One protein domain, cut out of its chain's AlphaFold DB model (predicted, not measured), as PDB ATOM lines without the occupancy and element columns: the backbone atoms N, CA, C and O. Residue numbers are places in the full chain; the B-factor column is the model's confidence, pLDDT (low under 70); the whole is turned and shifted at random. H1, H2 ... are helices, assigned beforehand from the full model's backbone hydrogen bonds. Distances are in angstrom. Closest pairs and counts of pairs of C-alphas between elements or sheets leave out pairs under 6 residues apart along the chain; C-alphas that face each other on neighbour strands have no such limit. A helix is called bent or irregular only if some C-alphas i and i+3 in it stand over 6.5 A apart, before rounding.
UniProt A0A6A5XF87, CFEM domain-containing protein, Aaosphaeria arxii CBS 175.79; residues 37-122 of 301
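AT A GLANCE: This is residues 37 to 122 of the 301 residues of the protein "CFEM domain-containing protein" of Aaosphaeria arxii CBS 175.79 (UniProt A0A6A5XF87). Two long helices, H3 and H4, run nearly side by side in opposite ways as the middle; H1 and H2 cover opposite ends of this pair on one side, and H5 packs on H3 on the other. The 86 printed residues are all helix in class, with five named helices, H1 to H5 in chain order, and no named strand. The whole is compact, with a radius of gyration of the C-alphas of 12.1 A, and rounded, spanning 32 by 27 by 25 A.

HOW THE PARTS SIT: The hub is H3, residues 64 to 79, irregular, with C-alphas 71 and 74 7.4 A apart and a kink of 49 degrees near residue 72. H4, residues 83 to 98, is close to H3 but not clearly touching, its closest C-alphas those of Leu 76 and Arg 86, 7.8 A, at a shallow tilt of 17 degrees, opposite ways. H1, residues 37 to 42, touches H3 at residues 72 to 79 alone, closest C-alphas Cys 37 and Ser 79, 5.7 A, at a steep tilt of 47 degrees. H2, residues 55 to 59, touches H4 at residues 93 to 97 alone, closest C-alphas Cys 59 and Cys 97, 5.0 A; it touches H3 only at the corner, closest C-alphas Phe 58 and Gly 64, 4.4 A. H5, residues 112 to 115, touches H3, closest C-alphas Ala 73 and Leu 115, 6.6 A, and is apart from H1, H2 and H4. Every O i to N i+4 pair is within hydrogen-bond range in H2 and H4, against 1 of 2 in H1 and 10 of 12 in H3; H5 is too short for one.

IN THESE COORDINATES: H3 measures 21.9 A from C-alpha 64 at (24.853, 23.260, 20.651), and H4 22.3 A to C-alpha 98 at (36.803, 24.089, 27.313). H1 measures 9.6 A, H2 6.7 A and H5 5.1 A.

THE WHOLE: The farthest C-alphas, of Lys 81 and Gln 101, are 31.9 A apart. The printed part has no cut; the links H1 to H2 and H4 to H5 are long. Residues 105 to 122 have pLDDT under 70.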
ATOM      1  N   CYS A  37      19.192  29.536  41.277       95.88
ATOM      2  CA  CYS A  37      18.244  30.197  40.382       95.88
ATOM      3  C   CYS A  37      18.102  29.499  39.014       95.88
ATOM      4  O   CYS A  37      17.044  29.581  38.390       95.88
ATOM      5  N   THR A  38      19.127  28.765  38.562       95.19
ATOM      6  CA  THR A  38      19.117  28.058  37.269       95.19
ATOM      7  C   THR A  38      18.267  26.790  37.304       95.19
ATOM      8  O   THR A  38      17.729  26.377  36.276       95.19
ATOM      9  N   ASN A  39      18.058  26.199  38.487       93.06
ATOM     10  CA  ASN A  39      17.338  24.934  38.638       93.06
ATOM     11  C   ASN A  39      15.934  24.997  38.035       93.06
ATOM     12  O   ASN A  39      15.500  24.046  37.395       93.06
ATOM     13  N   LYS A  40      15.232  26.125  38.184       93.38
ATOM     14  CA  LYS A  40      13.872  26.289  37.657       93.38
ATOM     15  C   LYS A  40      13.814  26.204  36.127       93.38
ATOM     16  O   LYS A  40      12.808  25.752  35.594       93.38
ATOM     17  N   CYS A  41      14.877  26.624  35.447       94.12
ATOM     18  CA  CYS A  41      14.952  26.645  33.988       94.12
ATOM     19  C   CYS A  41      15.462  25.330  33.403       94.12
ATOM     20  O   CYS A  41      15.050  24.939  32.317       94.12
ATOM     21  N   LEU A  42      16.359  24.644  34.116       93.19
ATOM     22  CA  LEU A  42      17.045  23.460  33.595       93.19
ATOM     23  C   LEU A  42      16.390  22.147  34.039       93.19
ATOM     24  O   LEU A  42      16.510  21.119  33.373       93.19
ATOM     25  N   GLN A  43      15.684  22.145  35.170       88.81
ATOM     26  CA  GLN A  43      15.143  20.920  35.741       88.81
ATOM     27  C   GLN A  43      14.052  20.313  34.849       88.81
ATOM     28  O   GLN A  43      13.057  20.954  34.526       88.81
ATOM     29  N   ASN A  44      14.221  19.031  34.508       84.00
ATOM     30  CA  ASN A  44      13.338  18.247  33.634       84.00
ATOM     31  C   ASN A  44      13.241  18.742  32.179       84.00
ATOM     32  O   ASN A  44      12.409  18.227  31.432       84.00
ATOM     33  N   HIS A  45      14.082  19.689  31.760       87.75
ATOM     34  CA  HIS A  45      14.148  20.108  30.366       87.75
ATOM     35  C   HIS A  45      15.165  19.277  29.586       87.75
ATOM     36  O   HIS A  45      16.248  18.943  30.072       87.75
ATOM     37  N   ARG A  46      14.794  18.936  28.351       87.31
ATOM     38  CA  ARG A  46      15.612  18.139  27.443       87.31
ATOM     39  C   ARG A  46      15.515  18.716  26.040       87.31
ATOM     40  O   ARG A  46      14.417  18.997  25.572       87.31
ATOM     41  N   GLN A  47      16.651  18.832  25.366       83.56
ATOM     42  CA  GLN A  47      16.731  19.296  23.986       83.56
ATOM     43  C   GLN A  47      17.562  18.287  23.192       83.56
ATOM     44  O   GLN A  47      18.674  17.949  23.584       83.56
ATOM     45  N   ASN A  48      17.006  17.745  22.104       82.38
ATOM     46  CA  ASN A  48      17.683  16.769  21.233       82.38
ATOM     47  C   ASN A  48      18.287  15.557  21.966       82.38
ATOM     48  O   ASN A  48      19.348  15.057  21.605       82.38
ATOM     49  N   GLY A  49      17.619  15.077  23.017       84.56
ATOM     50  CA  GLY A  49      18.113  13.945  23.802       84.56
ATOM     51  C   GLY A  49      19.140  14.311  24.882       84.56
ATOM     52  O   GLY A  49      19.474  13.446  25.692       84.56
ATOM     53  N   ILE A  50      19.562  15.573  24.967       88.81
ATOM     54  CA  ILE A  50      20.521  16.092  25.950       88.81
ATOM     55  C   ILE A  50      19.764  16.827  27.049       88.81
ATOM     56  O   ILE A  50      18.815  17.569  26.789       88.81
ATOM     57  N   CYS A  51      20.161  16.591  28.291       91.44
ATOM     58  CA  CYS A  51      19.559  17.235  29.446       91.44
ATOM     59  C   CYS A  51      20.054  18.666  29.598       91.44
ATOM     60  O   CYS A  51      21.234  18.929  29.403       91.44
ATOM     61  N   ALA A  52      19.164  19.593  29.954       92.25
ATOM     62  CA  ALA A  52      19.500  21.016  30.032       92.25
ATOM     63  C   ALA A  52      20.570  21.345  31.099       92.25
ATOM     64  O   ALA A  52      21.210  22.393  31.042       92.25
ATOM     65  N   ASP A  53      20.792  20.456  32.066       90.81
ATOM     66  CA  ASP A  53      21.864  20.545  33.061       90.81
ATOM     67  C   ASP A  53      23.178  19.866  32.621       90.81
ATOM     68  O   ASP A  53      24.218  20.077  33.249       90.81
ATOM     69  N   ASP A  54      23.170  19.095  31.529       92.19
ATOM     70  CA  ASP A  54      24.370  18.533  30.903       92.19
ATOM     71  C   ASP A  54      24.987  19.536  29.922       92.19
ATOM     72  O   ASP A  54      24.936  19.389  28.698       92.19
ATOM     73  N   LEU A  55      25.592  20.586  30.483       92.88
ATOM     74  CA  LEU A  55      26.219  21.664  29.710       92.88
ATOM     75  C   LEU A  55      27.257  21.119  28.716       92.88
ATOM     76  O   LEU A  55      27.359  21.590  27.585       92.88
ATOM     77  N   ARG A  56      27.995  20.075  29.116       92.19
ATOM     78  CA  ARG A  56      29.027  19.449  28.289       92.19
ATOM     79  C   ARG A  56      28.436  18.786  27.046       92.19
ATOM     80  O   ARG A  56      29.040  18.886  25.979       92.19
ATOM     81  N   GLY A  57      27.266  18.157  27.166       90.94
ATOM     82  CA  GLY A  57      26.534  17.584  26.037       90.94
ATOM     83  C   GLY A  57      26.291  18.606  24.925       90.94
ATOM     84  O   GLY A  57      26.566  18.329  23.760       90.94
ATOM     85  N   PHE A  58      25.894  19.832  25.276       92.25
ATOM     86  CA  PHE A  58      25.711  20.910  24.298       92.25
ATOM     87  C   PHE A  58      27.026  21.368  23.657       92.25
ATOM     88  O   PHE A  58      27.061  21.628  22.457       92.25
ATOM     89  N   CYS A  59      28.126  21.402  24.410       91.69
ATOM     90  CA  CYS A  59      29.444  21.758  23.874       91.69
ATOM     91  C   CYS A  59      29.990  20.733  22.855       91.69
ATOM     92  O   CYS A  59      30.867  21.055  22.057       91.69
ATOM     93  N   HIS A  60      29.487  19.492  22.846       90.94
ATOM     94  CA  HIS A  60      29.890  18.484  21.859       90.94
ATOM     95  C   HIS A  60      29.297  18.713  20.461       90.94
ATOM     96  O   HIS A  60      29.773  18.108  19.497       90.94
ATOM     97  N   HIS A  61      28.307  19.599  20.329       87.81
ATOM     98  CA  HIS A  61      27.678  19.919  19.055       87.81
ATOM     99  C   HIS A  61      28.167  21.268  18.505       87.81
ATOM    100  O   HIS A  61      28.188  22.248  19.248       87.81
ATOM    101  N   PRO A  62      28.456  21.375  17.192       82.38
ATOM    102  CA  PRO A  62      28.999  22.595  16.581       82.38
ATOM    103  C   PRO A  62      28.099  23.836  16.734       82.38
ATOM    104  O   PRO A  62      28.597  24.953  16.728       82.38
ATOM    105  N   ASN A  63      26.790  23.650  16.944       84.31
ATOM    106  CA  ASN A  63      25.825  24.721  17.235       84.31
ATOM    107  C   ASN A  63      25.148  24.571  18.607       84.31
ATOM    108  O   ASN A  63      24.193  25.290  18.904       84.31
ATOM    109  N   GLY A  64      25.591  23.626  19.443       89.12
ATOM    110  CA  GLY A  64      24.853  23.260  20.651       89.12
ATOM    111  C   GLY A  64      24.769  24.397  21.660       89.12
ATOM    112  O   GLY A  64      23.731  24.583  22.279       89.12
ATOM    113  N   VAL A  65      25.801  25.234  21.748       90.00
ATOM    114  CA  VAL A  65      25.803  26.378  22.669       90.00
ATOM    115  C   VAL A  65      24.869  27.488  22.207       90.00
ATOM    116  O   VAL A  65      24.115  28.028  23.012       90.00
ATOM    117  N   ARG A  66      24.823  27.771  20.901       86.00
ATOM    118  CA  ARG A  66      23.840  28.705  20.340       86.00
ATOM    119  C   ARG A  66      22.412  28.221  20.601       86.00
ATOM    120  O   ARG A  66      21.583  29.008  21.036       86.00
ATOM    121  N   LEU A  67      22.143  26.936  20.363       87.44
ATOM    122  CA  LEU A  67      20.829  26.326  20.606       87.44
ATOM    123  C   LEU A  67      20.444  26.342  22.088       87.44
ATOM    124  O   LEU A  67      19.294  26.618  22.413       87.44
ATOM    125  N   TYR A  68      21.413  26.104  22.973       92.50
ATOM    126  CA  TYR A  68      21.211  26.154  24.414       92.50
ATOM    127  C   TYR A  68      20.746  27.537  24.868       92.50
ATOM    128  O   TYR A  68      19.719  27.668  25.529       92.50
ATOM    129  N   PHE A  69      21.483  28.586  24.494       90.50
ATOM    130  CA  PHE A  69      21.117  29.944  24.885       90.50
ATOM    131  C   PHE A  69      19.847  30.424  24.172       90.50
ATOM    132  O   PHE A  69      19.048  31.107  24.797       90.50
ATOM    133  N   ALA A  70      19.589  30.008  22.929       86.19
ATOM    134  CA  ALA A  70      18.323  30.319  22.261       86.19
ATOM    135  C   ALA A  70      17.095  29.758  23.009       86.19
ATOM    136  O   ALA A  70      16.042  30.382  22.998       86.19
ATOM    137  N   GLU A  71      17.229  28.603  23.667       91.00
ATOM    138  CA  GLU A  71      16.130  27.957  24.396       91.00
ATOM    139  C   GLU A  71      16.010  28.448  25.848       91.00
ATOM    140  O   GLU A  71      14.915  28.727  26.334       91.00
ATOM    141  N   PHE A  72      17.131  28.534  26.570       93.19
ATOM    142  CA  PHE A  72      17.112  28.695  28.028       93.19
ATOM    143  C   PHE A  72      17.440  30.108  28.510       93.19
ATOM    144  O   PHE A  72      17.175  30.415  29.675       93.19
ATOM    145  N   ALA A  73      18.013  30.974  27.669       90.25
ATOM    146  CA  ALA A  73      18.536  32.251  28.146       90.25
ATOM    147  C   ALA A  73      17.439  33.178  28.688       90.25
ATOM    148  O   ALA A  73      17.653  33.791  29.732       90.25
ATOM    149  N   ASP A  74      16.253  33.213  28.072       89.75
ATOM    150  CA  ASP A  74      15.127  34.026  28.557       89.75
ATOM    151  C   ASP A  74      14.676  33.606  29.962       89.75
ATOM    152  O   ASP A  74      14.499  34.444  30.850       89.75
ATOM    153  N   CYS A  75      14.556  32.296  30.207       94.81
ATOM    154  CA  CYS A  75      14.220  31.791  31.537       94.81
ATOM    155  C   CYS A  75      15.323  32.110  32.552       94.81
ATOM    156  O   CYS A  75      15.025  32.514  33.682       94.81
ATOM    157  N   LEU A  76      16.591  31.925  32.164       94.19
ATOM    158  CA  LEU A  76      17.741  32.196  33.026       94.19
ATOM    159  C   LEU A  76      17.816  33.680  33.391       94.19
ATOM    160  O   LEU A  76      18.083  33.998  34.547       94.19
ATOM    161  N   LEU A  77      17.509  34.589  32.464       91.12
ATOM    162  CA  LEU A  77      17.408  36.011  32.773       91.12
ATOM    163  C   LEU A  77      16.290  36.322  33.767       91.12
ATOM    164  O   LEU A  77      16.506  37.101  34.695       91.12
ATOM    165  N   ASP A  78      15.101  35.756  33.572       94.25
ATOM    166  CA  ASP A  78      13.961  36.029  34.451       94.25
ATOM    167  C   ASP A  78      14.185  35.462  35.865       94.25
ATOM    168  O   ASP A  78      13.907  36.123  36.872       94.25
ATOM    169  N   SER A  79      14.743  34.249  35.942       95.94
ATOM    170  CA  SER A  79      14.910  33.505  37.196       95.94
ATOM    171  C   SER A  79      16.167  33.898  37.974       95.94
ATOM    172  O   SER A  79      16.116  33.983  39.202       95.94
ATOM    173  N   CYS A  80      17.286  34.164  37.297       94.75
ATOM    174  CA  CYS A  80      18.537  34.603  37.916       94.75
ATOM    175  C   CYS A  80      18.670  36.116  37.764       94.75
ATOM    176  O   CYS A  80      19.160  36.584  36.744       94.75
ATOM    177  N   LYS A  81      18.215  36.906  38.742       93.00
ATOM    178  CA  LYS A  81      18.269  38.380  38.655       93.00
ATOM    179  C   LYS A  81      19.619  38.968  39.047       93.00
ATOM    180  O   LYS A  81      19.943  40.064  38.599       93.00
ATOM    181  N   ASP A  82      20.374  38.247  39.865       93.56
ATOM    182  CA  ASP A  82      21.683  38.677  40.326       93.56
ATOM    183  C   ASP A  82      22.734  38.449  39.235       93.56
ATOM    184  O   ASP A  82      22.928  37.329  38.754       93.56
ATOM    185  N   ASP A  83      23.445  39.513  38.862       87.69
ATOM    186  CA  ASP A  83      24.479  39.450  37.823       87.69
ATOM    187  C   ASP A  83      25.602  38.472  38.196       87.69
ATOM    188  O   ASP A  83      26.144  37.790  37.331       87.69
ATOM    189  N   ILE A  84      25.904  38.333  39.492       90.75
ATOM    190  CA  ILE A  84      26.915  37.392  39.997       90.75
ATOM    191  C   ILE A  84      26.541  35.943  39.654       90.75
ATOM    192  O   ILE A  84      27.399  35.181  39.212       90.75
ATOM    193  N   ASP A  85      25.272  35.559  39.807       93.19
ATOM    194  CA  ASP A  85      24.820  34.199  39.501       93.19
ATOM    195  C   ASP A  85      24.864  33.925  37.995       93.19
ATOM    196  O   ASP A  85      25.301  32.855  37.571       93.19
ATOM    197  N   ARG A  86      24.486  34.909  37.172       91.00
ATOM    198  CA  ARG A  86      24.579  34.806  35.706       91.00
ATOM    199  C   ARG A  86      26.022  34.639  35.234       91.00
ATOM    200  O   ARG A  86      26.296  33.787  34.392       91.00
ATOM    201  N   GLU A  87      26.941  35.423  35.787       87.62
ATOM    202  CA  GLU A  87      28.371  35.345  35.477       87.62
ATOM    203  C   GLU A  87      28.974  34.010  35.935       87.62
ATOM    204  O   GLU A  87      29.700  33.370  35.175       87.62
ATOM    205  N   ASN A  88      28.614  33.529  37.129       91.62
ATOM    206  CA  ASN A  88      29.034  32.213  37.622       91.62
ATOM    207  C   ASN A  88      28.515  31.073  36.735       91.62
ATOM    208  O   ASN A  88      29.238  30.104  36.476       91.62
ATOM    209  N   PHE A  89      27.277  31.185  36.244       93.25
ATOM    210  CA  PHE A  89      26.720  30.238  35.287       93.25
ATOM    211  C   PHE A  89      27.514  30.230  33.974       93.25
ATOM    212  O   PHE A  89      27.943  29.159  33.546       93.25
ATOM    213  N   ILE A  90      27.772  31.400  33.370       91.25
ATOM    214  CA  ILE A  90      28.578  31.504  32.140       91.25
ATOM    215  C   ILE A  90      29.970  30.914  32.348       91.25
ATOM    216  O   ILE A  90      30.393  30.080  31.553       91.25
ATOM    217  N   ALA A  91      30.659  31.284  33.428       90.62
ATOM    218  CA  ALA A  91      31.999  30.779  33.709       90.62
ATOM    219  C   ALA A  91      32.014  29.246  33.842       90.62
ATOM    220  O   ALA A  91      32.920  28.579  33.340       90.62
ATOM    221  N   THR A  92      30.984  28.671  34.469       92.69
ATOM    222  CA  THR A  92      30.823  27.215  34.567       92.69
ATOM    223  C   THR A  92      30.565  26.590  33.198       92.69
ATOM    224  O   THR A  92      31.157  25.562  32.868       92.69
ATOM    225  N   PHE A  93      29.718  27.211  32.378       92.31
ATOM    226  CA  PHE A  93      29.408  26.753  31.028       92.31
ATOM    227  C   PHE A  93      30.659  26.755  30.132       92.31
ATOM    228  O   PHE A  93      30.987  25.740  29.514       92.31
ATOM    229  N   GLU A  94      31.410  27.859  30.116       91.00
ATOM    230  CA  GLU A  94      32.676  27.983  29.386       91.00
ATOM    231  C   GLU A  94      33.703  26.952  29.868       91.00
ATOM    232  O   GLU A  94      34.350  26.292  29.050       91.00
ATOM    233  N   ALA A  95      33.800  26.736  31.185       91.69
ATOM    234  CA  ALA A  95      34.673  25.715  31.754       91.69
ATOM    235  C   ALA A  95      34.314  24.310  31.244       91.69
ATOM    236  O   ALA A  95      35.210  23.564  30.847       91.69
ATOM    237  N   GLN A  96      33.027  23.955  31.171       91.88
ATOM    238  CA  GLN A  96      32.596  22.663  30.618       91.88
ATOM    239  C   GLN A  96      32.897  22.543  29.121       91.88
ATOM    240  O   GLN A  96      33.376  21.496  28.678       91.88
ATOM    241  N   CYS A  97      32.691  23.611  28.344       91.00
ATOM    242  CA  CYS A  97      32.999  23.599  26.915       91.00
ATOM    243  C   CYS A  97      34.498  23.538  26.622       91.00
ATOM    244  O   CYS A  97      34.897  22.903  25.643       91.00
ATOM    245  N   SER A  98      35.343  24.122  27.477       91.38
ATOM    246  CA  SER A  98      36.803  24.089  27.313       91.38
ATOM    247  C   SER A  98      37.388  22.666  27.326       91.38
ATOM    248  O   SER A  98      38.463  22.434  26.776       91.38
ATOM    249  N   LEU A  99      36.658  21.700  27.896       87.81
ATOM    250  CA  LEU A  99      37.028  20.282  27.978       87.81
ATOM    251  C   LEU A  99      36.544  19.444  26.780       87.81
ATOM    252  O   LEU A  99      36.586  18.207  26.826       87.81
ATOM    253  N   THR A 100      36.029  20.087  25.732       88.88
ATOM    254  CA  THR A 100      35.469  19.417  24.549       88.88
ATOM    255  C   THR A 100      36.255  19.735  23.277       88.88
ATOM    256  O   THR A 100      37.192  20.529  23.281       88.88
ATOM    257  N   GLN A 101      35.893  19.075  22.171       83.62
ATOM    258  CA  GLN A 101      36.522  19.281  20.859       83.62
ATOM    259  C   GLN A 101      36.208  20.657  20.251       83.62
ATOM    260  O   GLN A 101      36.943  21.108  19.377       83.62
ATOM    261  N   TRP A 102      35.160  21.326  20.739       79.31
ATOM    262  CA  TRP A 102      34.707  22.635  20.273       79.31
ATOM    263  C   TRP A 102      34.813  23.657  21.414       79.31
ATOM    264  O   TRP A 102      33.796  24.116  21.937       79.31
ATOM    265  N   PRO A 103      36.038  23.990  21.866       78.50
ATOM    266  CA  PRO A 103      36.213  24.914  22.971       78.50
ATOM    267  C   PRO A 103      35.718  26.297  22.565       78.50
ATOM    268  O   PRO A 103      36.157  26.876  21.568       78.50
ATOM    269  N   ILE A 104      34.833  26.851  23.382       76.25
ATOM    270  CA  ILE A 104      34.389  28.229  23.231       76.25
ATOM    271  C   ILE A 104      35.409  29.100  23.944       76.25
ATOM    272  O   ILE A 104      35.618  28.966  25.146       76.25
ATOM    273  N   ARG A 105      36.105  29.938  23.173       61.66
ATOM    274  CA  ARG A 105      37.163  30.813  23.702       61.66
ATOM    275  C   ARG A 105      36.611  32.082  24.346       61.66
ATOM    276  O   ARG A 105      37.292  32.666  25.181       61.66
ATOM    277  N   ALA A 106      35.415  32.486  23.942       63.56
ATOM    278  CA  ALA A 106      34.622  33.519  24.578       63.56
ATOM    279  C   ALA A 106      33.182  33.377  24.090       63.56
ATOM    280  O   ALA A 106      32.945  33.263  22.885       63.56
ATOM    281  N   ILE A 107      32.227  33.400  25.013       62.59
ATOM    282  CA  ILE A 107      30.849  33.764  24.694       62.59
ATOM    283  C   ILE A 107      30.880  35.289  24.476       62.59
ATOM    284  O   ILE A 107      30.799  36.067  25.428       62.59
ATOM    285  N   GLU A 108      31.134  35.728  23.234       47.00
ATOM    286  CA  GLU A 108      31.230  37.155  22.882       47.00
ATOM    287  C   GLU A 108      29.953  37.908  23.293       47.00
ATOM    288  O   GLU A 108      28.864  37.631  22.799       47.00
ATOM    289  N   GLY A 109      30.097  38.864  24.217       50.53
ATOM    290  CA  GLY A 109      28.976  39.650  24.734       50.53
ATOM    291  C   GLY A 109      28.198  38.934  25.844       50.53
ATOM    292  O   GLY A 109      27.137  38.350  25.626       50.53
ATOM    293  N   ARG A 110      28.747  39.000  27.067       55.66
ATOM    294  CA  ARG A 110      28.177  38.508  28.340       55.66
ATOM    295  C   ARG A 110      26.644  38.561  28.363       55.66
ATOM    296  O   ARG A 110      26.084  39.653  28.406       55.66
ATOM    297  N   PHE A 111      26.004  37.384  28.363       55.72
ATOM    298  CA  PHE A 111      24.555  37.094  28.398       55.72
ATOM    299  C   PHE A 111      23.683  37.850  27.364       55.72
ATOM    300  O   PHE A 111      23.025  37.218  26.543       55.72
ATOM    301  N   ASN A 112      23.677  39.186  27.380       52.31
ATOM    302  CA  ASN A 112      22.802  40.085  26.620       52.31
ATOM    303  C   ASN A 112      22.950  40.029  25.093       52.31
ATOM    304  O   ASN A 112      21.964  40.303  24.406       52.31
ATOM    305  N   ASP A 113      24.121  39.702  24.541       53.28
ATOM    306  CA  ASP A 113      24.280  39.683  23.079       53.28
ATOM    307  C   ASP A 113      23.839  38.347  22.472       53.28
ATOM    308  O   ASP A 113      23.203  38.346  21.420       53.28
ATOM    309  N   TYR A 114      24.022  37.227  23.181       52.31
ATOM    310  CA  TYR A 114      23.437  35.936  22.786       52.31
ATOM    311  C   TYR A 114      21.905  35.936  22.846       52.31
ATOM    312  O   TYR A 114      21.261  35.238  22.069       52.31
ATOM    313  N   LEU A 115      21.323  36.769  23.711       50.09
ATOM    314  CA  LEU A 115      19.879  37.006  23.810       50.09
ATOM    315  C   LEU A 115      19.312  37.876  22.685       50.09
ATOM    316  O   LEU A 115      18.123  37.815  22.384       50.09
ATOM    317  N   LYS A 116      20.147  38.716  22.065       46.78
ATOM    318  CA  LYS A 116      19.740  39.563  20.936       46.78
ATOM    319  C   LYS A 116      19.804  38.851  19.594       46.78
ATOM    320  O   LYS A 116      19.332  39.417  18.606       46.78
ATOM    321  N   ILE A 117      20.347  37.635  19.543       48.91
ATOM    322  CA  ILE A 117      20.247  36.779  18.366       48.91
ATOM    323  C   ILE A 117      18.798  36.286  18.302       48.91
ATOM    324  O   ILE A 117      18.478  35.174  18.714       48.91
ATOM    325  N   GLN A 118      17.898  37.146  17.818       42.66
ATOM    326  CA  GLN A 118      16.560  36.716  17.447       42.66
ATOM    327  C   GLN A 118      16.704  35.589  16.424       42.66
ATOM    328  O   GLN A 118      17.429  35.701  15.432       42.66
ATOM    329  N   VAL A 119      16.010  34.490  16.701       50.28
ATOM    330  CA  VAL A 119      15.957  33.264  15.894       50.28
ATOM    331  C   VAL A 119      15.503  33.541  14.449       50.28
ATOM    332  O   VAL A 119      15.695  32.705  13.571       50.28
ATOM    333  N   ASP A 120      15.013  34.747  14.166       45.38
ATOM    334  CA  ASP A 120      14.608  35.264  12.856       45.38
ATOM    335  C   ASP A 120      15.672  35.145  11.750       45.38
ATOM    336  O   ASP A 120      15.342  35.230  10.571       45.38
ATOM    337  N   SER A 121      16.949  34.936  12.097       42.44
ATOM    338  CA  SER A 121      18.029  34.718  11.120       42.44
ATOM    339  C   SER A 121      18.525  33.274  11.016       42.44
ATOM    340  O   SER A 121      19.441  33.013  10.236       42.44
ATOM    341  N   ILE A 122      17.906  32.308  11.709       49.97
ATOM    342  CA  ILE A 122      18.050  30.890  11.347       49.97
ATOM    343  C   ILE A 122      17.162  30.644  10.124       49.97
ATOM    344  O   ILE A 122      16.165  29.931  10.164       49.97
TER     345      ILE A 122